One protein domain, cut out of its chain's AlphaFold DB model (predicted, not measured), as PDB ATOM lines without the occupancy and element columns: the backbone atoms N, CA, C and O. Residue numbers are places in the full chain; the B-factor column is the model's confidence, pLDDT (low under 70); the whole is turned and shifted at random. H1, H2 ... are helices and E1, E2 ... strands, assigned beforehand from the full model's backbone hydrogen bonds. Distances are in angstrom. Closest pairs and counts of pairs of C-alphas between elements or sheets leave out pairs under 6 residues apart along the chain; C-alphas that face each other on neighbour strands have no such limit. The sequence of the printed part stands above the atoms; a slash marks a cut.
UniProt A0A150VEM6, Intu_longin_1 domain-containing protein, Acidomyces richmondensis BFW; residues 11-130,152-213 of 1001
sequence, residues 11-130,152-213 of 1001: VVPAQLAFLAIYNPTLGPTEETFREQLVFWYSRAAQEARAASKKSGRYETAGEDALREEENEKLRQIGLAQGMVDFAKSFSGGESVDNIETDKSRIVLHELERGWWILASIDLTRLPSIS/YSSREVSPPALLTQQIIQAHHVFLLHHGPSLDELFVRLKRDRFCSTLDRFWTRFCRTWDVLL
ATOM      1  N   VAL A  11      82.452 164.483 277.487       82.62
ATOM      2  CA  VAL A  11      81.775 164.024 278.708       82.62
ATOM      3  C   VAL A  11      80.912 162.807 278.375       82.62
ATOM      4  O   VAL A  11      80.114 162.847 277.434       82.62
ATOM      5  N   VAL A  12      81.066 161.732 279.149       87.56
ATOM      6  CA  VAL A  12      80.180 160.561 279.088       87.56
ATOM      7  C   VAL A  12      79.325 160.571 280.356       87.56
ATOM      8  O   VAL A  12      79.900 160.493 281.443       87.56
ATOM      9  N   PRO A  13      77.989 160.707 280.260       89.19
ATOM     10  CA  PRO A  13      77.120 160.694 281.433       89.19
ATOM     11  C   PRO A  13      77.146 159.325 282.119       89.19
ATOM     12  O   PRO A  13      77.437 158.309 281.482       89.19
ATOM     13  N   ALA A  14      76.822 159.307 283.410       90.88
ATOM     14  CA  ALA A  14      76.657 158.072 284.163       90.88
ATOM     15  C   ALA A  14      75.618 157.147 283.513       90.88
ATOM     16  O   ALA A  14      74.634 157.599 282.923       90.88
ATOM     17  N   GLN A  15      75.857 155.842 283.596       92.25
ATOM     18  CA  GLN A  15      75.127 154.853 282.805       92.25
ATOM     19  C   GLN A  15      75.212 153.459 283.426       92.25
ATOM     20  O   GLN A  15      76.199 153.110 284.067       92.25
ATOM     21  N   LEU A  16      74.203 152.621 283.186       94.31
ATOM     22  CA  LEU A  16      74.253 151.214 283.577       94.31
ATOM     23  C   LEU A  16      75.369 150.475 282.816       94.31
ATOM     24  O   LEU A  16      75.303 150.347 281.589       94.31
ATOM     25  N   ALA A  17      76.351 149.946 283.546       92.62
ATOM     26  CA  ALA A  17      77.415 149.102 283.012       92.62
ATOM     27  C   ALA A  17      76.928 147.654 282.861       92.62
ATOM     28  O   ALA A  17      76.956 147.087 281.761       92.62
ATOM     29  N   PHE A  18      76.417 147.077 283.956       94.38
ATOM     30  CA  PHE A  18      75.777 145.762 283.971       94.38
ATOM     31  C   PHE A  18      74.679 145.646 285.038       94.38
ATOM     32  O   PHE A  18      74.687 146.366 286.035       94.38
ATOM     33  N   LEU A  19      73.744 144.715 284.825       96.12
ATOM     34  CA  LEU A  19      72.749 144.290 285.811       96.12
ATOM     35  C   LEU A  19      72.610 142.766 285.775       96.12
ATOM     36  O   LEU A  19      72.459 142.184 284.699       96.12
ATOM     37  N   ALA A  20      72.634 142.134 286.944       95.94
ATOM     38  CA  ALA A  20      72.470 140.698 287.128       95.94
ATOM     39  C   ALA A  20      71.295 140.399 288.064       95.94
ATOM     40  O   ALA A  20      71.081 141.131 289.029       95.94
ATOM     41  N   ILE A  21      70.584 139.299 287.816       95.94
ATOM     42  CA  ILE A  21      69.674 138.685 288.792       95.94
ATOM     43  C   ILE A  21      70.137 137.251 289.004       95.94
ATOM     44  O   ILE A  21      70.297 136.502 288.032       95.94
ATOM     45  N   TYR A  22      70.363 136.879 290.259       95.00
ATOM     46  CA  TYR A  22      70.836 135.555 290.646       95.00
ATOM     47  C   TYR A  22      70.139 135.051 291.912       95.00
ATOM     48  O   TYR A  22      69.643 135.832 292.719       95.00
ATOM     49  N   ASN A  23      70.124 133.736 292.093       94.56
ATOM     50  CA  ASN A  23      69.694 133.090 293.327       94.56
ATOM     51  C   ASN A  23      70.726 132.010 293.704       94.56
ATOM     52  O   ASN A  23      70.859 131.028 292.969       94.56
ATOM     53  N   PRO A  24      71.470 132.170 294.821       91.81
ATOM     54  CA  PRO A  24      72.506 131.219 295.233       91.81
ATOM     55  C   PRO A  24      71.996 129.782 295.417       91.81
ATOM     56  O   PRO A  24      72.728 128.830 295.160       91.81
ATOM     57  N   THR A  25      70.729 129.608 295.815       89.56
ATOM     58  CA  THR A  25      70.141 128.281 296.084       89.56
ATOM     59  C   THR A  25      69.975 127.417 294.837       89.56
ATOM     60  O   THR A  25      69.894 126.198 294.956       89.56
ATOM     61  N   LEU A  26      69.984 128.020 293.641       88.50
ATOM     62  CA  LEU A  26      69.829 127.298 292.374       88.50
ATOM     63  C   LEU A  26      71.100 126.565 291.924       88.50
ATOM     64  O   LEU A  26      71.027 125.761 291.001       88.50
ATOM     65  N   GLY A  27      72.254 126.851 292.532       85.62
ATOM     66  CA  GLY A  27      73.535 126.260 292.148       85.62
ATOM     67  C   GLY A  27      74.501 126.156 293.327       85.62
ATOM     68  O   GLY A  27      75.460 126.925 293.378       85.62
ATOM     69  N   PRO A  28      74.249 125.264 294.304       83.75
ATOM     70  CA  PRO A  28      75.044 125.158 295.530       83.75
ATOM     71  C   PRO A  28      76.395 124.441 295.348       83.75
ATOM     72  O   PRO A  28      77.147 124.328 296.313       83.75
ATOM     73  N   THR A  29      76.711 123.933 294.152       88.12
ATOM     74  CA  THR A  29      78.005 123.299 293.833       88.12
ATOM     75  C   THR A  29      78.790 124.135 292.825       88.12
ATOM     76  O   THR A  29      78.206 124.869 292.034       88.12
ATOM     77  N   GLU A  30      80.117 123.996 292.804       82.25
ATOM     78  CA  GLU A  30      80.989 124.732 291.874       82.25
ATOM     79  C   GLU A  30      80.619 124.478 290.398       82.25
ATOM     80  O   GLU A  30      80.539 125.413 289.602       82.25
ATOM     81  N   GLU A  31      80.274 123.234 290.049       84.56
ATOM     82  CA  GLU A  31      79.785 122.859 288.713       84.56
ATOM     83  C   GLU A  31      78.463 123.562 288.348       84.56
ATOM     84  O   GLU A  31      78.280 124.007 287.212       84.56
ATOM     85  N   THR A  32      77.555 123.712 289.320       88.62
ATOM     86  CA  THR A  32      76.241 124.359 289.139       88.62
ATOM     87  C   THR A  32      76.260 125.866 289.401       88.62
ATOM     88  O   THR A  32      75.236 126.522 289.236       88.62
ATOM     89  N   PHE A  33      77.411 126.470 289.717       87.69
ATOM     90  CA  PHE A  33      77.530 127.908 289.998       87.69
ATOM     91  C   PHE A  33      77.016 128.785 288.837       87.69
ATOM     92  O   PHE A  33      76.391 129.827 289.043       87.69
ATOM     93  N   ARG A  34      77.177 128.304 287.595       87.69
ATOM     94  CA  ARG A  34      76.607 128.899 286.369       87.69
ATOM     95  C   ARG A  34      75.078 129.012 286.395       87.69
ATOM     96  O   ARG A  34      74.524 129.882 285.725       87.69
ATOM     97  N   GLU A  35      74.392 128.155 287.147       88.88
ATOM     98  CA  GLU A  35      72.931 128.109 287.229       88.88
ATOM     99  C   GLU A  35      72.339 129.096 288.242       88.88
ATOM    100  O   GLU A  35      71.167 129.461 288.121       88.88
ATOM    101  N   GLN A  36      73.135 129.619 289.178       91.75
ATOM    102  CA  GLN A  36      72.678 130.675 290.087       91.75
ATOM    103  C   GLN A  36      72.206 131.923 289.323       91.75
ATOM    104  O   GLN A  36      71.238 132.573 289.713       91.75
ATOM    105  N   LEU A  37      72.871 132.247 288.210       92.88
ATOM    106  CA  LEU A  37      72.558 133.385 287.348       92.88
ATOM    107  C   LEU A  37      71.344 133.096 286.451       92.88
ATOM    108  O   LEU A  37      71.374 132.172 285.638       92.88
ATOM    109  N   VAL A  38      70.297 133.922 286.543       93.00
ATOM    110  CA  VAL A  38      69.075 133.790 285.720       93.00
ATOM    111  C   VAL A  38      68.900 134.907 284.689       93.00
ATOM    112  O   VAL A  38      68.275 134.694 283.650       93.00
ATOM    113  N   PHE A  39      69.478 136.086 284.932       94.81
ATOM    114  CA  PHE A  39      69.466 137.207 283.992       94.81
ATOM    115  C   PHE A  39      70.776 137.995 284.056       94.81
ATOM    116  O   PHE A  39      71.264 138.293 285.143       94.81
ATOM    117  N   TRP A  40      71.306 138.381 282.893       93.62
ATOM    118  CA  TRP A  40      72.465 139.265 282.781       93.62
ATOM    119  C   TRP A  40      72.318 140.254 281.626       93.62
ATOM    120  O   TRP A  40      72.187 139.868 280.461       93.62
ATOM    121  N   TYR A  41      72.451 141.535 281.949       93.75
ATOM    122  CA  TYR A  41      72.618 142.634 281.014       93.75
ATOM    123  C   TYR A  41      74.024 143.208 281.164       93.75
ATOM    124  O   TYR A  41      74.422 143.566 282.264       93.75
ATOM    125  N   SER A  42      74.755 143.375 280.062       92.25
ATOM    126  CA  SER A  42      75.971 144.195 280.016       92.25
ATOM    127  C   SER A  42      75.889 145.133 278.823       92.25
ATOM    128  O   SER A  42      75.641 144.696 277.694       92.25
ATOM    129  N   ARG A  43      76.105 146.426 279.068       85.75
ATOM    130  CA  ARG A  43      76.044 147.448 278.027       85.75
ATOM    131  C   ARG A  43      77.185 147.297 277.022       85.75
ATOM    132  O   ARG A  43      76.920 147.285 275.822       85.75
ATOM    133  N   ALA A  44      78.412 147.079 277.499       83.12
ATOM    134  CA  ALA A  44      79.576 146.829 276.647       83.12
ATOM    135  C   ALA A  44      79.351 145.624 275.713       83.12
ATOM    136  O   ALA A  44      79.617 145.708 274.514       83.12
ATOM    137  N   ALA A  45      78.756 144.538 276.225       80.69
ATOM    138  CA  ALA A  45      78.387 143.385 275.407       80.69
ATOM    139  C   ALA A  45      77.323 143.727 274.345       80.69
ATOM    140  O   ALA A  45      77.417 143.258 273.209       80.69
ATOM    141  N   GLN A  46      76.317 144.559 274.655       79.50
ATOM    142  CA  GLN A  46      75.330 144.985 273.649       79.50
ATOM    143  C   GLN A  46      75.931 145.912 272.582       79.50
ATOM    144  O   GLN A  46      75.627 145.732 271.401       79.50
ATOM    145  N   GLU A  47      76.804 146.846 272.963       80.75
ATOM    146  CA  GLU A  47      77.490 147.750 272.031       80.75
ATOM    147  C   GLU A  47      78.460 146.982 271.115       80.75
ATOM    148  O   GLU A  47      78.403 147.145 269.894       80.75
ATOM    149  N   ALA A  48      79.242 146.034 271.648       79.06
ATOM    150  CA  ALA A  48      80.085 145.137 270.851       79.06
ATOM    151  C   ALA A  48      79.263 144.281 269.864       79.06
ATOM    152  O   ALA A  48      79.598 144.188 268.680       79.06
ATOM    153  N   ARG A  49      78.128 143.718 270.310       77.81
ATOM    154  CA  ARG A  49      77.182 142.953 269.465       77.81
ATOM    155  C   ARG A  49      76.419 143.818 268.449       77.81
ATOM    156  O   ARG A  49      75.786 143.266 267.544       77.81
ATOM    157  N   ALA A  50      76.425 145.144 268.590       79.06
ATOM    158  CA  ALA A  50      75.913 146.082 267.591       79.06
ATOM    159  C   ALA A  50      77.009 146.470 266.583       79.06
ATOM    160  O   ALA A  50      76.765 146.463 265.375       79.06
ATOM    161  N   ALA A  51      78.231 146.720 267.062       78.88
ATOM    162  CA  ALA A  51      79.395 147.011 266.233       78.88
ATOM    163  C   ALA A  51      79.752 145.841 265.298       78.88
ATOM    164  O   ALA A  51      79.955 146.060 264.105       78.88
ATOM    165  N   SER A  52      79.743 144.594 265.785       75.44
ATOM    166  CA  SER A  52      80.026 143.413 264.952       75.44
ATOM    167  C   SER A  52      79.006 143.236 263.821       75.44
ATOM    168  O   SER A  52      79.394 143.040 262.669       75.44
ATOM    169  N   LYS A  53      77.708 143.431 264.100       75.81
ATOM    170  CA  LYS A  53      76.643 143.448 263.077       75.81
ATOM    171  C   LYS A  53      76.848 144.531 262.020       75.81
ATOM    172  O   LYS A  53      76.540 144.289 260.859       75.81
ATOM    173  N   LYS A  54      77.365 145.703 262.406       77.00
ATOM    174  CA  LYS A  54      77.698 146.794 261.476       77.00
ATOM    175  C   LYS A  54      78.992 146.526 260.691       77.00
ATOM    176  O   LYS A  54      79.130 147.014 259.577       77.00
ATOM    177  N   SER A  55      79.921 145.748 261.251       70.75
ATOM    178  CA  SER A  55      81.221 145.421 260.645       70.75
ATOM    179  C   SER A  55      81.212 144.182 259.739       70.75
ATOM    180  O   SER A  55      82.196 143.957 259.036       70.75
ATOM    181  N   GLY A  56      80.176 143.339 259.783       62.44
ATOM    182  CA  GLY A  56      79.991 142.197 258.874       62.44
ATOM    183  C   GLY A  56      80.956 141.008 259.038       62.44
ATOM    184  O   GLY A  56      80.729 139.971 258.423       62.44
ATOM    185  N   ARG A  57      82.005 141.111 259.866       57.12
ATOM    186  CA  ARG A  57      82.944 140.008 260.146       57.12
ATOM    187  C   ARG A  57      82.279 138.912 260.987       57.12
ATOM    188  O   ARG A  57      81.625 139.218 261.981       57.12
ATOM    189  N   TYR A  58      82.486 137.653 260.601       49.75
ATOM    190  CA  TYR A  58      81.858 136.480 261.215       49.75
ATOM    191  C   TYR A  58      82.864 135.548 261.933       49.75
ATOM    192  O   TYR A  58      83.960 135.279 261.447       49.75
ATOM    193  N   GLU A  59      82.408 135.049 263.083       54.56
ATOM    194  CA  GLU A  59      82.612 133.708 263.667       54.56
ATOM    195  C   GLU A  59      83.899 133.224 264.368       54.56
ATOM    196  O   GLU A  59      83.730 132.364 265.225       54.56
ATOM    197  N   THR A  60      85.123 133.743 264.187       54.41
ATOM    198  CA  THR A  60      86.277 133.207 264.977       54.41
ATOM    199  C   THR A  60      86.516 133.918 266.312       54.41
ATOM    200  O   THR A  60      86.382 133.310 267.367       54.41
ATOM    201  N   ALA A  61      86.784 135.227 266.308       53.69
ATOM    202  CA  ALA A  61      87.046 136.006 267.533       53.69
ATOM    203  C   ALA A  61      85.822 136.179 268.471       53.69
ATOM    204  O   ALA A  61      85.887 136.919 269.450       53.69
ATOM    205  N   GLY A  62      84.685 135.551 268.153       62.91
ATOM    206  CA  GLY A  62      83.463 135.626 268.951       62.91
ATOM    207  C   GLY A  62      83.394 134.601 270.082       62.91
ATOM    208  O   GLY A  62      82.779 134.892 271.104       62.91
ATOM    209  N   GLU A  63      84.001 133.422 269.927       70.25
ATOM    210  CA  GLU A  63      83.812 132.330 270.890       70.25
ATOM    211  C   GLU A  63      84.580 132.578 272.196       70.25
ATOM    212  O   GLU A  63      84.002 132.499 273.279       70.25
ATOM    213  N   ASP A  64      85.842 133.001 272.107       76.12
ATOM    214  CA  ASP A  64      86.645 133.336 273.290       76.12
ATOM    215  C   ASP A  64      86.158 134.610 273.988       76.12
ATOM    216  O   ASP A  64      86.136 134.664 275.215       76.12
ATOM    217  N   ALA A  65      85.649 135.590 273.234       76.81
ATOM    218  CA  ALA A  65      84.996 136.768 273.809       76.81
ATOM    219  C   ALA A  65      83.708 136.406 274.576       76.81
ATOM    220  O   ALA A  65      83.394 137.034 275.586       76.81
ATOM    221  N   LEU A  66      82.967 135.377 274.142       78.75
ATOM    222  CA  LEU A  66      81.816 134.855 274.887       78.75
ATOM    223  C   LEU A  66      82.250 134.067 276.133       78.75
ATOM    224  O   LEU A  66      81.631 134.239 277.181       78.75
ATOM    225  N   ARG A  67      83.330 133.275 276.058       83.25
ATOM    226  CA  ARG A  67      83.941 132.611 277.229       83.25
ATOM    227  C   ARG A  67      84.423 133.630 278.266       83.25
ATOM    228  O   ARG A  67      84.197 133.445 279.458       83.25
ATOM    229  N   GLU A  68      85.045 134.723 277.830       85.12
ATOM    230  CA  GLU A  68      85.469 135.820 278.706       85.12
ATOM    231  C   GLU A  68      84.264 136.547 279.327       85.12
ATOM    232  O   GLU A  68      84.238 136.754 280.541       85.12
ATOM    233  N   GLU A  69      83.227 136.844 278.534       83.56
ATOM    234  CA  GLU A  69      81.971 137.427 279.025       83.56
ATOM    235  C   GLU A  69      81.251 136.496 280.019       83.56
ATOM    236  O   GLU A  69      80.562 136.970 280.916       83.56
ATOM    237  N   GLU A  70      81.352 135.173 279.877       85.94
ATOM    238  CA  GLU A  70      80.872 134.211 280.878       85.94
ATOM    239  C   GLU A  70      81.710 134.227 282.153       85.94
ATOM    240  O   GLU A  70      81.156 134.382 283.239       85.94
ATOM    241  N   ASN A  71      83.033 134.131 282.036       89.38
ATOM    242  CA  ASN A  71      83.925 134.115 283.192       89.38
ATOM    243  C   ASN A  71      83.827 135.415 284.015       89.38
ATOM    244  O   ASN A  71      83.912 135.370 285.240       89.38
ATOM    245  N   GLU A  72      83.582 136.563 283.373       88.88
ATOM    246  CA  GLU A  72      83.352 137.835 284.068       88.88
ATOM    247  C   GLU A  72      82.044 137.854 284.872       88.88
ATOM    248  O   GLU A  72      82.039 138.332 286.005       88.88
ATOM    249  N   LYS A  73      80.951 137.271 284.354       91.19
ATOM    250  CA  LYS A  73      79.683 137.139 285.105       91.19
ATOM    251  C   LYS A  73      79.900 136.393 286.415       91.19
ATOM    252  O   LYS A  73      79.455 136.844 287.467       91.19
ATOM    253  N   LEU A  74      80.604 135.262 286.339       91.00
ATOM    254  CA  LEU A  74      80.872 134.410 287.495       91.00
ATOM    255  C   LEU A  74      81.768 135.129 288.516       91.00
ATOM    256  O   LEU A  74      81.476 135.078 289.709       91.00
ATOM    257  N   ARG A  75      82.788 135.880 288.062       92.62
ATOM    258  CA  ARG A  75      83.618 136.727 288.939       92.62
ATOM    259  C   ARG A  75      82.801 137.787 289.680       92.62
ATOM    260  O   ARG A  75      82.935 137.896 290.895       92.62
ATOM    261  N   GLN A  76      81.952 138.544 288.981       92.56
ATOM    262  CA  GLN A  76      81.159 139.620 289.593       92.56
ATOM    263  C   GLN A  76      80.151 139.087 290.626       92.56
ATOM    264  O   GLN A  76      79.988 139.678 291.693       92.56
ATOM    265  N   ILE A  77      79.513 137.947 290.348       92.62
ATOM    266  CA  ILE A  77      78.541 137.322 291.260       92.62
ATOM    267  C   ILE A  77      79.241 136.693 292.471       92.62
ATOM    268  O   ILE A  77      78.809 136.914 293.602       92.62
ATOM    269  N   GLY A  78      80.346 135.969 292.261       92.69
ATOM    270  CA  GLY A  78      81.134 135.388 293.353       92.69
ATOM    271  C   GLY A  78      81.737 136.449 294.277       92.69
ATOM    272  O   GLY A  78      81.723 136.284 295.495       92.69
ATOM    273  N   LEU A  79      82.182 137.582 293.719       93.94
ATOM    274  CA  LEU A  79      82.627 138.739 294.498       93.94
ATOM    275  C   LEU A  79      81.483 139.332 295.335       93.94
ATOM    276  O   LEU A  79      81.665 139.551 296.530       93.94
ATOM    277  N   ALA A  80      80.305 139.551 294.742       92.50
ATOM    278  CA  ALA A  80      79.144 140.080 295.459       92.50
ATOM    279  C   ALA A  80      78.708 139.166 296.620       92.50
ATOM    280  O   ALA A  80      78.464 139.650 297.724       92.50
ATOM    281  N   GLN A  81      78.678 137.847 296.405       91.69
ATOM    282  CA  GLN A  81      78.370 136.864 297.452       91.69
ATOM    283  C   GLN A  81      79.425 136.861 298.564       91.69
ATOM    284  O   GLN A  81      79.078 137.004 299.735       91.69
ATOM    285  N   GLY A  82      80.713 136.807 298.206       92.62
ATOM    286  CA  GLY A  82      81.810 136.875 299.173       92.62
ATOM    287  C   GLY A  82      81.799 138.161 300.006       92.62
ATOM    288  O   GLY A  82      82.044 138.113 301.209       92.62
ATOM    289  N   MET A  83      81.448 139.304 299.405       92.19
ATOM    290  CA  MET A  83      81.280 140.571 300.125       92.19
ATOM    291  C   MET A  83      80.065 140.567 301.061       92.19
ATOM    292  O   MET A  83      80.163 141.093 302.168       92.19
ATOM    293  N   VAL A  84      78.944 139.961 300.657       91.44
ATOM    294  CA  VAL A  84      77.752 139.816 301.508       91.44
ATOM    295  C   VAL A  84      78.039 138.937 302.723       91.44
ATOM    296  O   VAL A  84      77.742 139.347 303.843       91.44
ATOM    297  N   ASP A  85      78.642 137.765 302.539       90.25
ATOM    298  CA  ASP A  85      78.885 136.833 303.647       90.25
ATOM    299  C   ASP A  85      80.032 137.294 304.564       90.25
ATOM    300  O   ASP A  85      79.972 137.109 305.785       90.25
ATOM    301  N   PHE A  86      81.012 138.024 304.018       92.12
ATOM    302  CA  PHE A  86      81.961 138.799 304.816       92.12
ATOM    303  C   PHE A  86      81.239 139.856 305.667       92.12
ATOM    304  O   PHE A  86      81.397 139.865 306.885       92.12
ATOM    305  N   ALA A  87      80.405 140.714 305.067       90.88
ATOM    306  CA  ALA A  87      79.745 141.810 305.778       90.88
ATOM    307  C   ALA A  87      78.763 141.336 306.862       90.88
ATOM    308  O   ALA A  87      78.786 141.890 307.962       90.88
ATOM    309  N   LYS A  88      77.981 140.273 306.602       90.44
ATOM    310  CA  LYS A  88      77.083 139.628 307.586       90.44
ATOM    311  C   LYS A  88      77.783 139.313 308.911       90.44
ATOM    312  O   LYS A  88      77.167 139.410 309.971       90.44
ATOM    313  N   SER A  89      79.073 138.970 308.850       92.31
ATOM    314  CA  SER A  89      79.903 138.638 310.016       92.31
ATOM    315  C   SER A  89      80.210 139.844 310.921       92.31
ATOM    316  O   SER A  89      80.576 139.652 312.077       92.31
ATOM    317  N   PHE A  90      80.040 141.078 310.425       91.25
ATOM    318  CA  PHE A  90      80.266 142.328 311.167       91.25
ATOM    319  C   PHE A  90      78.977 143.128 311.416       91.25
ATOM    320  O   PHE A  90      78.898 143.861 312.398       91.25
ATOM    321  N   SER A  91      77.968 142.988 310.552       87.75
ATOM    322  CA  SER A  91      76.685 143.706 310.622       87.75
ATOM    323  C   SER A  91      75.647 143.062 311.552       87.75
ATOM    324  O   SER A  91      74.570 143.614 311.748       87.75
ATOM    325  N   GLY A  92      75.927 141.873 312.097       82.25
ATOM    326  CA  GLY A  92      74.937 141.083 312.838       82.25
ATOM    327  C   GLY A  92      73.942 140.334 311.940       82.25
ATOM    328  O   GLY A  92      72.901 139.895 312.425       82.25
ATOM    329  N   GLY A  93      74.263 140.167 310.652       82.50
ATOM    330  CA  GLY A  93      73.469 139.416 309.676       82.50
ATOM    331  C   GLY A  93      72.809 140.257 308.577       82.50
ATOM    332  O   GLY A  93      72.239 139.678 307.655       82.50
ATOM    333  N   GLU A  94      72.904 141.589 308.628       84.94
ATOM    334  CA  GLU A  94      72.441 142.470 307.544       84.94
ATOM    335  C   GLU A  94      73.364 142.387 306.310       84.94
ATOM    336  O   GLU A  94      74.572 142.153 306.424       84.94
ATOM    337  N   SER A  95      72.793 142.562 305.118       85.81
ATOM    338  CA  SER A  95      73.478 142.452 303.824       85.81
ATOM    339  C   SER A  95      74.249 143.710 303.409       85.81
ATOM    340  O   SER A  95      74.079 144.791 303.967       85.81
ATOM    341  N   VAL A  96      75.079 143.583 302.367       87.44
ATOM    342  CA  VAL A  96      75.644 144.744 301.663       87.44
ATOM    343  C   VAL A  96      74.595 145.312 300.708       87.44
ATOM    344  O   VAL A  96      74.345 144.718 299.663       87.44
ATOM    345  N   ASP A  97      74.037 146.477 301.038       86.19
ATOM    346  CA  ASP A  97      73.082 147.196 300.175       86.19
ATOM    347  C   ASP A  97      73.771 147.991 299.040       86.19
ATOM    348  O   ASP A  97      73.208 148.221 297.967       86.19
ATOM    349  N   ASN A  98      74.991 148.485 299.284       90.69
ATOM    350  CA  ASN A  98      75.675 149.426 298.396       90.69
ATOM    351  C   ASN A  98      77.202 149.369 298.536       90.69
ATOM    352  O   ASN A  98      77.734 149.350 299.645       90.69
ATOM    353  N   ILE A  99      77.894 149.450 297.400       92.62
ATOM    354  CA  ILE A  99      79.351 149.497 297.273       92.62
ATOM    355  C   ILE A  99      79.697 150.697 296.381       92.62
ATOM    356  O   ILE A  99      79.269 150.769 295.228       92.62
ATOM    357  N   GLU A 100      80.481 151.646 296.891       89.94
ATOM    358  CA  GLU A 100      80.982 152.774 296.092       89.94
ATOM    359  C   GLU A 100      82.448 152.537 295.711       89.94
ATOM    360  O   GLU A 100      83.257 152.134 296.544       89.94
ATOM    361  N   THR A 101      82.786 152.784 294.445       92.44
ATOM    362  CA  THR A 101      84.152 152.695 293.913       92.44
ATOM    363  C   THR A 101      84.507 153.979 293.163       92.44
ATOM    364  O   THR A 101      83.619 154.723 292.746       92.44
ATOM    365  N   ASP A 102      85.797 154.201 292.903       89.31
ATOM    366  CA  ASP A 102      86.320 155.341 292.133       89.31
ATOM    367  C   ASP A 102      85.643 155.562 290.766       89.31
ATOM    368  O   ASP A 102      85.729 156.655 290.209       89.31
ATOM    369  N   LYS A 103      85.029 154.522 290.179       91.19
ATOM    370  CA  LYS A 103      84.518 154.530 288.795       91.19
ATOM    371  C   LYS A 103      83.039 154.183 288.671       91.19
ATOM    372  O   LYS A 103      82.418 154.604 287.696       91.19
ATOM    373  N   SER A 104      82.484 153.430 289.618       92.94
ATOM    374  CA  SER A 104      81.090 152.982 289.603       92.94
ATOM    375  C   SER A 104      80.464 152.939 290.998       92.94
ATOM    376  O   SER A 104      81.132 152.661 291.998       92.94
ATOM    377  N   ARG A 105      79.151 153.175 291.050       94.12
ATOM    378  CA  ARG A 105      78.289 152.880 292.202       94.12
ATOM    379  C   ARG A 105      77.594 151.551 291.931       94.12
ATOM    380  O   ARG A 105      76.957 151.398 290.890       94.12
ATOM    381  N   ILE A 106      77.723 150.599 292.847       94.69
ATOM    382  CA  ILE A 106      77.151 149.259 292.723       94.69
ATOM    383  C   ILE A 106      76.104 149.079 293.820       94.69
ATOM    384  O   ILE A 106      76.399 149.232 295.003       94.69
ATOM    385  N   VAL A 107      74.883 148.751 293.417       95.06
ATOM    386  CA  VAL A 107      73.755 148.468 294.308       95.06
ATOM    387  C   VAL A 107      73.501 146.969 294.305       95.06
ATOM    388  O   VAL A 107      73.492 146.340 293.243       95.06
ATOM    389  N   LEU A 108      73.294 146.407 295.491       94.62
ATOM    390  CA  LEU A 108      73.002 144.996 295.706       94.62
ATOM    391  C   LEU A 108      71.791 144.894 296.632       94.62
ATOM    392  O   LEU A 108      71.717 145.592 297.634       94.62
ATOM    393  N   HIS A 109      70.804 144.079 296.272       93.62
ATOM    394  CA  HIS A 109      69.554 144.005 297.024       93.62
ATOM    395  C   HIS A 109      68.890 142.631 296.895       93.62
ATOM    396  O   HIS A 109      68.974 141.994 295.844       93.62
ATOM    397  N   GLU A 110      68.209 142.194 297.951       92.81
ATOM    398  CA  GLU A 110      67.364 140.999 297.964       92.81
ATOM    399  C   GLU A 110      65.928 141.403 297.575       92.81
ATOM    400  O   GLU A 110      65.215 142.016 298.365       92.81
ATOM    401  N   LEU A 111      65.520 141.108 296.332       89.75
ATOM    402  CA  LEU A 111      64.182 141.422 295.792       89.75
ATOM    403  C   LEU A 111      63.079 140.599 296.464       89.75
ATOM    404  O   LEU A 111      61.972 141.077 296.699       89.75
ATOM    405  N   GLU A 112      63.397 139.331 296.698       90.06
ATOM    406  CA  GLU A 112      62.601 138.315 297.374       90.06
ATOM    407  C   GLU A 112      63.584 137.384 298.085       90.06
ATOM    408  O   GLU A 112      64.762 137.356 297.735       90.06
ATOM    409  N   ARG A 113      63.118 136.579 299.044       88.25
ATOM    410  CA  ARG A 113      63.980 135.663 299.810       88.25
ATOM    411  C   ARG A 113      64.805 134.763 298.877       88.25
ATOM    412  O   ARG A 113      64.252 133.952 298.145       88.25
ATOM    413  N   GLY A 114      66.129 134.902 298.910       89.31
ATOM    414  CA  GLY A 114      67.071 134.184 298.050       89.31
ATOM    415  C   GLY A 114      67.284 134.772 296.647       89.31
ATOM    416  O   GLY A 114      68.229 134.356 295.979       89.31
ATOM    417  N   TRP A 115      66.489 135.748 296.197       94.38
ATOM    418  CA  TRP A 115      66.602 136.377 294.875       94.38
ATOM    419  C   TRP A 115      67.302 137.733 294.954       94.38
ATOM    420  O   TRP A 115      66.741 138.727 295.411       94.38
ATOM    421  N   TRP A 116      68.527 137.783 294.438       95.00
ATOM    422  CA  TRP A 116      69.407 138.943 294.508       95.00
ATOM    423  C   TRP A 116      69.495 139.662 293.166       95.00
ATOM    424  O   TRP A 116      69.613 139.034 292.110       95.00
ATOM    425  N   ILE A 117      69.490 140.992 293.213       96.19
ATOM    426  CA  ILE A 117      69.749 141.873 292.075       96.19
ATOM    427  C   ILE A 117      71.004 142.705 292.336       96.19
ATOM    428  O   ILE A 117      71.148 143.326 293.387       96.19
ATOM    429  N   LEU A 118      71.918 142.697 291.368       96.00
ATOM    430  CA  LEU A 118      73.205 143.390 291.409       96.00
ATOM    431  C   LEU A 118      73.279 144.335 290.208       96.00
ATOM    432  O   LEU A 118      73.287 143.875 289.067       96.00
ATOM    433  N   ALA A 119      73.337 145.643 290.448       96.25
ATOM    434  CA  ALA A 119      73.382 146.668 289.407       96.25
ATOM    435  C   ALA A 119      74.627 147.548 289.568       96.25
ATOM    436  O   ALA A 119      74.825 148.156 290.616       96.25
ATOM    437  N   SER A 120      75.451 147.643 288.522       95.25
ATOM    438  CA  SER A 120      76.672 148.457 288.494       95.25
ATOM    439  C   SER A 120      76.499 149.643 287.549       95.25
ATOM    440  O   SER A 120      76.285 149.464 286.347       95.25
ATOM    441  N   ILE A 121      76.568 150.858 288.096       95.50
ATOM    442  CA  ILE A 121      76.384 152.123 287.384       95.50
ATOM    443  C   ILE A 121      77.747 152.813 287.252       95.50
ATOM    444  O   ILE A 121      78.316 153.235 288.259       95.50
ATOM    445  N   ASP A 122      78.252 152.967 286.024       93.88
ATOM    446  CA  ASP A 122      79.420 153.809 285.730       93.88
ATOM    447  C   ASP A 122      79.110 155.264 286.113       93.88
ATOM    448  O   ASP A 122      78.052 155.785 285.755       93.88
ATOM    449  N   LEU A 123      80.034 155.941 286.798       92.75
ATOM    450  CA  LEU A 123      79.914 157.362 287.147       92.75
ATOM    451  C   LEU A 123      80.148 158.272 285.927       92.75
ATOM    452  O   LEU A 123      80.802 157.879 284.959       92.75
ATOM    453  N   THR A 124      79.661 159.520 285.981       91.25
ATOM    454  CA  THR A 124      79.845 160.496 284.892       91.25
ATOM    455  C   THR A 124      81.333 160.771 284.693       91.25
ATOM    456  O   THR A 124      82.010 161.256 285.599       91.25
ATOM    457  N   ARG A 125      81.844 160.486 283.493       90.19
ATOM    458  CA  ARG A 125      83.254 160.653 283.125       90.19
ATOM    459  C   ARG A 125      83.470 162.055 282.579       90.19
ATOM    460  O   ARG A 125      83.089 162.356 281.445       90.19
ATOM    461  N   LEU A 126      84.098 162.894 283.391       85.88
ATOM    462  CA  LEU A 126      84.525 164.237 283.039       85.88
ATOM    463  C   LEU A 126      85.981 164.201 282.543       85.88
ATOM    464  O   LEU A 126      86.826 163.533 283.147       85.88
ATOM    465  N   PRO A 127      86.321 164.909 281.457       83.56
ATOM    466  CA  PRO A 127      87.714 165.108 281.091       83.56
ATOM    467  C   PRO A 127      88.363 166.061 282.097       83.56
ATOM    468  O   PRO A 127      87.895 167.186 282.276       83.56
ATOM    469  N   SER A 128      89.443 165.633 282.750       69.19
ATOM    470  CA  SER A 128      90.172 166.501 283.672       69.19
ATOM    471  C   SER A 128      90.799 167.653 282.889       69.19
ATOM    472  O   SER A 128      91.681 167.455 282.051       69.19
ATOM    473  N   ILE A 129      90.338 168.874 283.159       58.72
ATOM    474  CA  ILE A 129      91.030 170.079 282.710       58.72
ATOM    475  C   ILE A 129      92.268 170.207 283.593       58.72
ATOM    476  O   ILE A 129      92.166 170.561 284.768       58.72
ATOM    477  N   SER A 130      93.439 169.907 283.030       48.03
ATOM    478  CA  SER A 130      94.728 170.053 283.708       48.03
ATOM    479  C   SER A 130      94.982 171.517 284.067       48.03
ATOM    480  O   SER A 130      95.585 172.263 283.292       48.03
ATOM    481  N   TYR A 152      85.862 161.185 287.716       87.75
ATOM    482  CA  TYR A 152      84.599 160.458 287.829       87.75
ATOM    483  C   TYR A 152      83.697 161.194 288.822       87.75
ATOM    484  O   TYR A 152      84.084 161.444 289.960       87.75
ATOM    485  N   SER A 153      82.495 161.568 288.383       87.12
ATOM    486  CA  SER A 153      81.555 162.378 289.160       87.12
ATOM    487  C   SER A 153      80.284 161.599 289.486       87.12
ATOM    488  O   SER A 153      79.556 161.152 288.598       87.12
ATOM    489  N   SER A 154      79.986 161.491 290.779       87.38
ATOM    490  CA  SER A 154      78.759 160.894 291.318       87.38
ATOM    491  C   SER A 154      77.636 161.908 291.577       87.38
ATOM    492  O   SER A 154      76.548 161.509 291.983       87.38
ATOM    493  N   ARG A 155      77.866 163.210 291.334       83.00
ATOM    494  CA  ARG A 155      76.965 164.310 291.751       83.00
ATOM    495  C   ARG A 155      75.584 164.295 291.093       83.00
ATOM    496  O   ARG A 155      74.630 164.786 291.685       83.00
ATOM    497  N   GLU A 156      75.490 163.783 289.870       80.62
ATOM    498  CA  GLU A 156      74.230 163.695 289.116       80.62
ATOM    499  C   GLU A 156      73.601 162.297 289.180       80.62
ATOM    500  O   GLU A 156      72.463 162.117 288.747       80.62
ATOM    501  N   VAL A 157      74.331 161.317 289.722       90.25
ATOM    502  CA  VAL A 157      73.901 159.922 289.846       90.25
ATOM    503  C   VAL A 157      72.975 159.798 291.043       90.25
ATOM    504  O   VAL A 157      73.320 160.226 292.149       90.25
ATOM    505  N   SER A 158      71.817 159.177 290.839       91.75
ATOM    506  CA  SER A 158      70.855 158.935 291.913       91.75
ATOM    507  C   SER A 158      71.488 158.179 293.103       91.75
ATOM    508  O   SER A 158      72.402 157.361 292.923       91.75
ATOM    509  N   PRO A 159      71.077 158.489 294.349       92.12
ATOM    510  CA  PRO A 159      71.636 157.850 295.535       92.12
ATOM    511  C   PRO A 159      71.235 156.366 295.601       92.12
ATOM    512  O   PRO A 159      70.185 156.002 295.068       92.12
ATOM    513  N   PRO A 160      72.010 155.513 296.304       91.38
ATOM    514  CA  PRO A 160      71.796 154.063 296.315       91.38
ATOM    515  C   PRO A 160      70.361 153.649 296.657       91.38
ATOM    516  O   PRO A 160      69.760 152.876 295.926       91.38
ATOM    517  N   ALA A 161      69.767 154.248 297.696       89.94
ATOM    518  CA  ALA A 161      68.395 153.951 298.108       89.94
ATOM    519  C   ALA A 161      67.344 154.245 297.017       89.94
ATOM    520  O   ALA A 161      66.353 153.526 296.918       89.94
ATOM    521  N   LEU A 162      67.564 155.263 296.173       92.62
ATOM    522  CA  LEU A 162      66.661 155.580 295.063       92.62
ATOM    523  C   LEU A 162      66.857 154.617 293.885       92.62
ATOM    524  O   LEU A 162      65.870 154.208 293.282       92.62
ATOM    525  N   LEU A 163      68.096 154.204 293.596       94.31
ATOM    526  CA  LEU A 163      68.384 153.147 292.617       94.31
ATOM    527  C   LEU A 163      67.704 151.827 293.029       94.31
ATOM    528  O   LEU A 163      67.012 151.217 292.215       94.31
ATOM    529  N   THR A 164      67.828 151.426 294.302       93.69
ATOM    530  CA  THR A 164      67.120 150.262 294.862       93.69
ATOM    531  C   THR A 164      65.607 150.414 294.718       93.69
ATOM    532  O   THR A 164      64.945 149.503 294.230       93.69
ATOM    533  N   GLN A 165      65.048 151.577 295.065       92.88
ATOM    534  CA  GLN A 165      63.604 151.797 295.001       92.88
ATOM    535  C   GLN A 165      63.060 151.832 293.559       92.88
ATOM    536  O   GLN A 165      61.992 151.284 293.295       92.88
ATOM    537  N   GLN A 166      63.806 152.371 292.589       94.19
ATOM    538  CA  GLN A 166      63.468 152.271 291.160       94.19
ATOM    539  C   GLN A 166      63.467 150.812 290.669       94.19
ATOM    540  O   GLN A 166      62.600 150.419 289.884       94.19
ATOM    541  N   ILE A 167      64.404 149.993 291.156       95.31
ATOM    542  CA  ILE A 167      64.467 148.554 290.878       95.31
ATOM    543  C   ILE A 167      63.279 147.807 291.517       95.31
ATOM    544  O   ILE A 167      62.653 146.985 290.847       95.31
ATOM    545  N   ILE A 168      62.906 148.130 292.761       94.25
ATOM    546  CA  ILE A 168      61.714 147.595 293.447       94.25
ATOM    547  C   ILE A 168      60.435 147.956 292.673       94.25
ATOM    548  O   ILE A 168      59.628 147.079 292.362       94.25
ATOM    549  N   GLN A 169      60.266 149.218 292.266       93.62
ATOM    550  CA  GLN A 169      59.137 149.649 291.432       93.62
ATOM    551  C   GLN A 169      59.078 148.901 290.085       93.62
ATOM    552  O   GLN A 169      57.989 148.571 289.607       93.62
ATOM    553  N   ALA A 170      60.228 148.607 289.465       94.69
ATOM    554  CA  ALA A 170      60.286 147.780 288.262       94.69
ATOM    555  C   ALA A 170      59.868 146.330 288.552       94.69
ATOM    556  O   ALA A 170      59.082 145.757 287.795       94.69
ATOM    557  N   HIS A 171      60.319 145.760 289.671       95.00
ATOM    558  CA  HIS A 171      59.942 144.419 290.105       95.00
ATOM    559  C   HIS A 171      58.434 144.295 290.386       95.00
ATOM    560  O   HIS A 171      57.799 143.350 289.918       95.00
ATOM    561  N   HIS A 172      57.817 145.299 291.017       93.62
ATOM    562  CA  HIS A 172      56.363 145.368 291.200       93.62
ATOM    563  C   HIS A 172      55.588 145.302 289.874       93.62
ATOM    564  O   HIS A 172      54.601 144.571 289.772       93.62
ATOM    565  N   VAL A 173      56.044 146.009 288.833       93.69
ATOM    566  CA  VAL A 173      55.422 145.942 287.496       93.69
ATOM    567  C   VAL A 173      55.738 144.619 286.784       93.69
ATOM    568  O   VAL A 173      54.909 144.132 286.017       93.69
ATOM    569  N   PHE A 174      56.883 143.984 287.052       94.38
ATOM    570  CA  PHE A 174      57.157 142.632 286.565       94.38
ATOM    571  C   PHE A 174      56.180 141.606 287.163       94.38
ATOM    572  O   PHE A 174      55.529 140.884 286.404       94.38
ATOM    573  N   LEU A 175      56.030 141.567 288.491       92.25
ATOM    574  CA  LEU A 175      55.129 140.639 289.183       92.25
ATOM    575  C   LEU A 175      53.671 140.823 288.735       92.25
ATOM    576  O   LEU A 175      53.027 139.843 288.349       92.25
ATOM    577  N   LEU A 176      53.203 142.075 288.629       92.69
ATOM    578  CA  LEU A 176      51.857 142.448 288.162       92.69
ATOM    579  C   LEU A 176      51.430 141.725 286.869       92.69
ATOM    580  O   LEU A 176      50.264 141.362 286.728       92.69
ATOM    581  N   HIS A 177      52.355 141.482 285.932       91.44
ATOM    582  CA  HIS A 177      52.077 140.804 284.656       91.44
ATOM    583  C   HIS A 177      52.350 139.289 284.658       91.44
ATOM    584  O   HIS A 177      51.944 138.609 283.713       91.44
ATOM    585  N   HIS A 178      53.013 138.727 285.681       89.12
ATOM    586  CA  HIS A 178      53.520 137.346 285.631       89.12
ATOM    587  C   HIS A 178      53.204 136.454 286.840       89.12
ATOM    588  O   HIS A 178      52.848 135.290 286.623       89.12
ATOM    589  N   GLY A 179      53.280 136.915 288.090       84.75
ATOM    590  CA  GLY A 179      53.150 136.032 289.260       84.75
ATOM    591  C   GLY A 179      53.198 136.757 290.608       84.75
ATOM    592  O   GLY A 179      53.498 137.945 290.629       84.75
ATOM    593  N   PRO A 180      52.913 136.052 291.719       84.50
ATOM    594  CA  PRO A 180      53.065 136.600 293.069       84.50
ATOM    595  C   PRO A 180      54.524 136.713 293.513       84.50
ATOM    596  O   PRO A 180      54.844 137.616 294.276       84.50
ATOM    597  N   SER A 181      55.381 135.809 293.039       90.12
ATOM    598  CA  SER A 181      56.804 135.765 293.359       90.12
ATOM    599  C   SER A 181      57.626 135.191 292.203       90.12
ATOM    600  O   SER A 181      57.093 134.475 291.344       90.12
ATOM    601  N   LEU A 182      58.930 135.466 292.200       90.81
ATOM    602  CA  LEU A 182      59.928 134.800 291.363       90.81
ATOM    603  C   LEU A 182      59.979 133.297 291.666       90.81
ATOM    604  O   LEU A 182      60.064 132.512 290.725       90.81
ATOM    605  N   ASP A 183      59.825 132.890 292.930       90.69
ATOM    606  CA  ASP A 183      59.757 131.473 293.324       90.69
ATOM    607  C   ASP A 183      58.606 130.716 292.641       90.69
ATOM    608  O   ASP A 183      58.843 129.698 291.986       90.69
ATOM    609  N   GLU A 184      57.358 131.206 292.720       88.44
ATOM    610  CA  GLU A 184      56.236 130.525 292.049       88.44
ATOM    611  C   GLU A 184      56.440 130.536 290.529       88.44
ATOM    612  O   GLU A 184      56.161 129.554 289.842       88.44
ATOM    613  N   LEU A 185      56.971 131.633 289.984       88.81
ATOM    614  CA  LEU A 185      57.250 131.775 288.558       88.81
ATOM    615  C   LEU A 185      58.324 130.768 288.094       88.81
ATOM    616  O   LEU A 185      58.174 130.203 287.010       88.81
ATOM    617  N   PHE A 186      59.344 130.491 288.914       89.94
ATOM    618  CA  PHE A 186      60.406 129.512 288.659       89.94
ATOM    619  C   PHE A 186      59.924 128.062 288.802       89.94
ATOM    620  O   PHE A 186      60.230 127.228 287.955       89.94
ATOM    621  N   VAL A 187      59.102 127.752 289.810       90.62
ATOM    622  CA  VAL A 187      58.487 126.417 289.953       90.62
ATOM    623  C   VAL A 187      57.504 126.133 288.806       90.62
ATOM    624  O   VAL A 187      57.420 125.015 288.300       90.62
ATOM    625  N   ARG A 188      56.762 127.153 288.358       89.00
ATOM    626  CA  ARG A 188      55.699 127.029 287.347       89.00
ATOM    627  C   ARG A 188      56.205 127.101 285.900       89.00
ATOM    628  O   ARG A 188      55.502 126.641 284.997       89.00
ATOM    629  N   LEU A 189      57.384 127.678 285.638       87.69
ATOM    630  CA  LEU A 189      58.003 127.747 284.307       87.69
ATOM    631  C   LEU A 189      59.364 127.045 284.288       87.69
ATOM    632  O   LEU A 189      60.253 127.395 285.051       87.69
ATOM    633  N   LYS A 190      59.592 126.158 283.308       88.69
ATOM    634  CA  LYS A 190      60.938 125.616 283.033       88.69
ATOM    635  C   LYS A 190      61.972 126.747 282.916       88.69
ATOM    636  O   LYS A 190      61.684 127.748 282.255       88.69
ATOM    637  N   ARG A 191      63.175 126.537 283.465       89.19
ATOM    638  CA  ARG A 191      64.295 127.499 283.527       89.19
ATOM    639  C   ARG A 191      64.459 128.356 282.263       89.19
ATOM    640  O   ARG A 191      64.431 129.577 282.355       89.19
ATOM    641  N   ASP A 192      64.515 127.755 281.073       89.38
ATOM    642  CA  ASP A 192      64.652 128.493 279.801       89.38
ATOM    643  C   ASP A 192      63.547 129.535 279.568       89.38
ATOM    644  O   ASP A 192      63.803 130.629 279.060       89.38
ATOM    645  N   ARG A 193      62.301 129.199 279.929       89.00
ATOM    646  CA  ARG A 193      61.137 130.089 279.824       89.00
ATOM    647  C   ARG A 193      61.160 131.152 280.917       89.00
ATOM    648  O   ARG A 193      60.876 132.301 280.605       89.00
ATOM    649  N   PHE A 194      61.552 130.798 282.141       91.50
ATOM    650  CA  PHE A 194      61.777 131.754 283.230       91.50
ATOM    651  C   PHE A 194      62.805 132.827 282.823       91.50
ATOM    652  O   PHE A 194      62.473 134.012 282.767       91.50
ATOM    653  N   CYS A 195      64.006 132.415 282.404       92.19
ATOM    654  CA  CYS A 195      65.068 133.325 281.975       92.19
ATOM    655  C   CYS A 195      64.684 134.126 280.714       92.19
ATOM    656  O   CYS A 195      64.993 135.311 280.623       92.19
ATOM    657  N   SER A 196      63.949 133.530 279.762       90.88
ATOM    658  CA  SER A 196      63.426 134.251 278.583       90.88
ATOM    659  C   SER A 196      62.380 135.317 278.941       90.88
ATOM    660  O   SER A 196      62.299 136.354 278.277       90.88
ATOM    661  N   THR A 197      61.564 135.069 279.969       90.94
ATOM    662  CA  THR A 197      60.573 136.026 280.479       90.94
ATOM    663  C   THR A 197      61.256 137.170 281.227       90.94
ATOM    664  O   THR A 197      60.928 138.332 280.970       90.94
ATOM    665  N   LEU A 198      62.255 136.864 282.066       92.88
ATOM    666  CA  LEU A 198      63.103 137.877 282.697       92.88
ATOM    667  C   LEU A 198      63.829 138.733 281.653       92.88
ATOM    668  O   LEU A 198      63.704 139.951 281.715       92.88
ATOM    669  N   ASP A 199      64.509 138.140 280.663       92.06
ATOM    670  CA  ASP A 199      65.218 138.896 279.617       92.06
ATOM    671  C   ASP A 199      64.300 139.897 278.908       92.06
ATOM    672  O   ASP A 199      64.628 141.078 278.789       92.06
ATOM    673  N   ARG A 200      63.096 139.469 278.513       89.69
ATOM    674  CA  ARG A 200      62.141 140.340 277.815       89.69
ATOM    675  C   ARG A 200      61.729 141.571 278.631       89.69
ATOM    676  O   ARG A 200      61.470 142.616 278.031       89.69
ATOM    677  N   PHE A 201      61.633 141.461 279.957       93.44
ATOM    678  CA  PHE A 201      61.330 142.599 280.829       93.44
ATOM    679  C   PHE A 201      62.593 143.388 281.194       93.44
ATOM    680  O   PHE A 201      62.669 144.588 280.931       93.44
ATOM    681  N   TRP A 202      63.611 142.730 281.746       94.81
ATOM    682  CA  TRP A 202      64.778 143.393 282.319       94.81
ATOM    683  C   TRP A 202      65.725 143.964 281.254       94.81
ATOM    684  O   TRP A 202      66.135 145.110 281.400       94.81
ATOM    685  N   THR A 203      65.969 143.304 280.110       92.81
ATOM    686  CA  THR A 203      66.725 143.930 278.994       92.81
ATOM    687  C   THR A 203      65.994 145.148 278.422       92.81
ATOM    688  O   THR A 203      66.629 146.042 277.859       92.81
ATOM    689  N   ARG A 204      64.664 145.225 278.561       91.31
ATOM    690  CA  ARG A 204      63.909 146.432 278.220       91.31
ATOM    691  C   ARG A 204      64.082 147.510 279.294       91.31
ATOM    692  O   ARG A 204      64.426 148.630 278.934       91.31
ATOM    693  N   PHE A 205      63.883 147.180 280.572       93.44
ATOM    694  CA  PHE A 205      64.085 148.105 281.693       93.44
ATOM    695  C   PHE A 205      65.490 148.726 281.657       93.44
ATOM    696  O   PHE A 205      65.610 149.943 281.583       93.44
ATOM    697  N   CYS A 206      66.542 147.914 281.536       93.94
ATOM    698  CA  CYS A 206      67.943 148.341 281.427       93.94
ATOM    699  C   CYS A 206      68.277 149.237 280.210       93.94
ATOM    700  O   CYS A 206      69.402 149.725 280.110       93.94
ATOM    701  N   ARG A 207      67.337 149.445 279.276       90.38
ATOM    702  CA  ARG A 207      67.457 150.385 278.144       90.38
ATOM    703  C   ARG A 207      66.643 151.669 278.308       90.38
ATOM    704  O   ARG A 207      66.912 152.626 277.592       90.38
ATOM    705  N   THR A 208      65.640 151.675 279.184       90.06
ATOM    706  CA  THR A 208      64.772 152.836 279.461       90.06
ATOM    707  C   THR A 208      64.964 153.403 280.868       90.06
ATOM    708  O   THR A 208      64.356 154.412 281.206       90.06
ATOM    709  N   TRP A 209      65.772 152.748 281.703       92.44
ATOM    710  CA  TRP A 209      66.140 153.208 283.034       92.44
ATOM    711  C   TRP A 209      67.227 154.280 282.936       92.44
ATOM    712  O   TRP A 209      68.358 153.999 282.538       92.44
ATOM    713  N   ASP A 210      66.865 155.510 283.296       90.06
ATOM    714  CA  ASP A 210      67.826 156.567 283.585       90.06
ATOM    715  C   ASP A 210      68.311 156.441 285.039       90.06
ATOM    716  O   ASP A 210      67.512 156.295 285.964       90.06
ATOM    717  N   VAL A 211      69.629 156.493 285.222       91.69
ATOM    718  CA  VAL A 211      70.322 156.394 286.517       91.69
ATOM    719  C   VAL A 211      70.623 157.771 287.127       91.69
ATOM    720  O   VAL A 211      71.067 157.863 288.277       91.69
ATOM    721  N   LEU A 212      70.410 158.848 286.368       91.31
ATOM    722  CA  LEU A 212      70.599 160.225 286.811       91.31
ATOM    723  C   LEU A 212      69.407 160.723 287.641       91.31
ATOM    724  O   LEU A 212      68.326 160.138 287.658       91.31
ATOM    725  N   LEU A 213      69.596 161.850 288.327       89.31
ATOM    726  CA  LEU A 213      68.509 162.565 288.993       89.31
ATOM    727  C   LEU A 213      67.595 163.267 287.965       89.31
ATOM    728  O   LEU A 213      67.957 164.280 287.347       89.31
TER     729      LEU A 213
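This is residues 11 to 130 and 152 to 213 of the 1001 residues of the protein "Intu_longin_1 domain-containing protein" of Acidomyces richmondensis BFW (UniProt A0A150VEM6). A twisted sheet of five strands makes the middle, with the long helix H3 crossing one face and the helices H4 and H6 covering the other. H2 and H3 reach past the sheet's E2 edge, where residues 53 to 61 stick out, and E6 continues from E5. The printed part has 182 residues, with six named helices and six named strands in the order E1 H1 E2 H2 H3 E3 E4 E5 E6 H4 H5 H6. The sheet, E2 E1 E5 E4 E3, is antiparallel; the class is mixed, and the whole is compact, radius of gyration of the C-alphas 17.3 A, spanning 52 by 45 by 34 A.

Start with E2, residues 37 to 42, an edge strand, beside E1, residues 15 to 22: N 41 and O 19 are 2.8 A apart, within hydrogen-bond range. Next comes E5, residues 115 to 122, with N 118 and O 20 at 2.9 A; then E4, residues 104 to 112, with N 107 and O 119 at 2.9 A; then the edge strand E3, residues 98 to 100, with N 99 and O 106 at 2.8 A. E3 E4 E5 form a meander, each strand the antiparallel neighbour of the one before. H3, residues 61 to 91, is on one face at a height of 9.8 A over the sheet and runs across the strands, at 65 degrees to E2 on the local plane. On the opposite face find H4, residues 160 to 178, over E5 and E4, and H6, residues 191 to 208, over E2 and E1; these are three layers, helices on both faces of a sheet. The closest C-alphas of E2 and H6 are those of Val 38 and Cys 195, 5.5 A. H1, residues 33 to 36, H2, residues 43 to 55, and H5, residues 182 to 188, only graze the sheet. E6, residues 124 to 127, pairs with no named strand. In H5 every O i to N i+4 pair is within range; H2 has 8 of 9, H3 24 of 27, H4 14 of 15, H6 12 of 14, and H1 is too short for one.

Find C-alpha 15 at (75.127, 154.853, 282.805), where E1 begins. H3 runs 45.0 A from C-alpha 61 at (87.046, 136.006, 267.533); H4 measures 27.0 A, E4 24.8 A. H6, 25.7 A, ends at C-alpha 208, (64.772, 152.836, 279.461).

The C-alphas farthest apart, of Ser 130 and Arg 188, are 58.2 A apart. Residues 131 to 151 are not printed; C-alphas 130 and 152 are 14.5 A apart. Of the links printed whole, none is long. Residues 56 to 62 and 128 to 130 have pLDDT under 70.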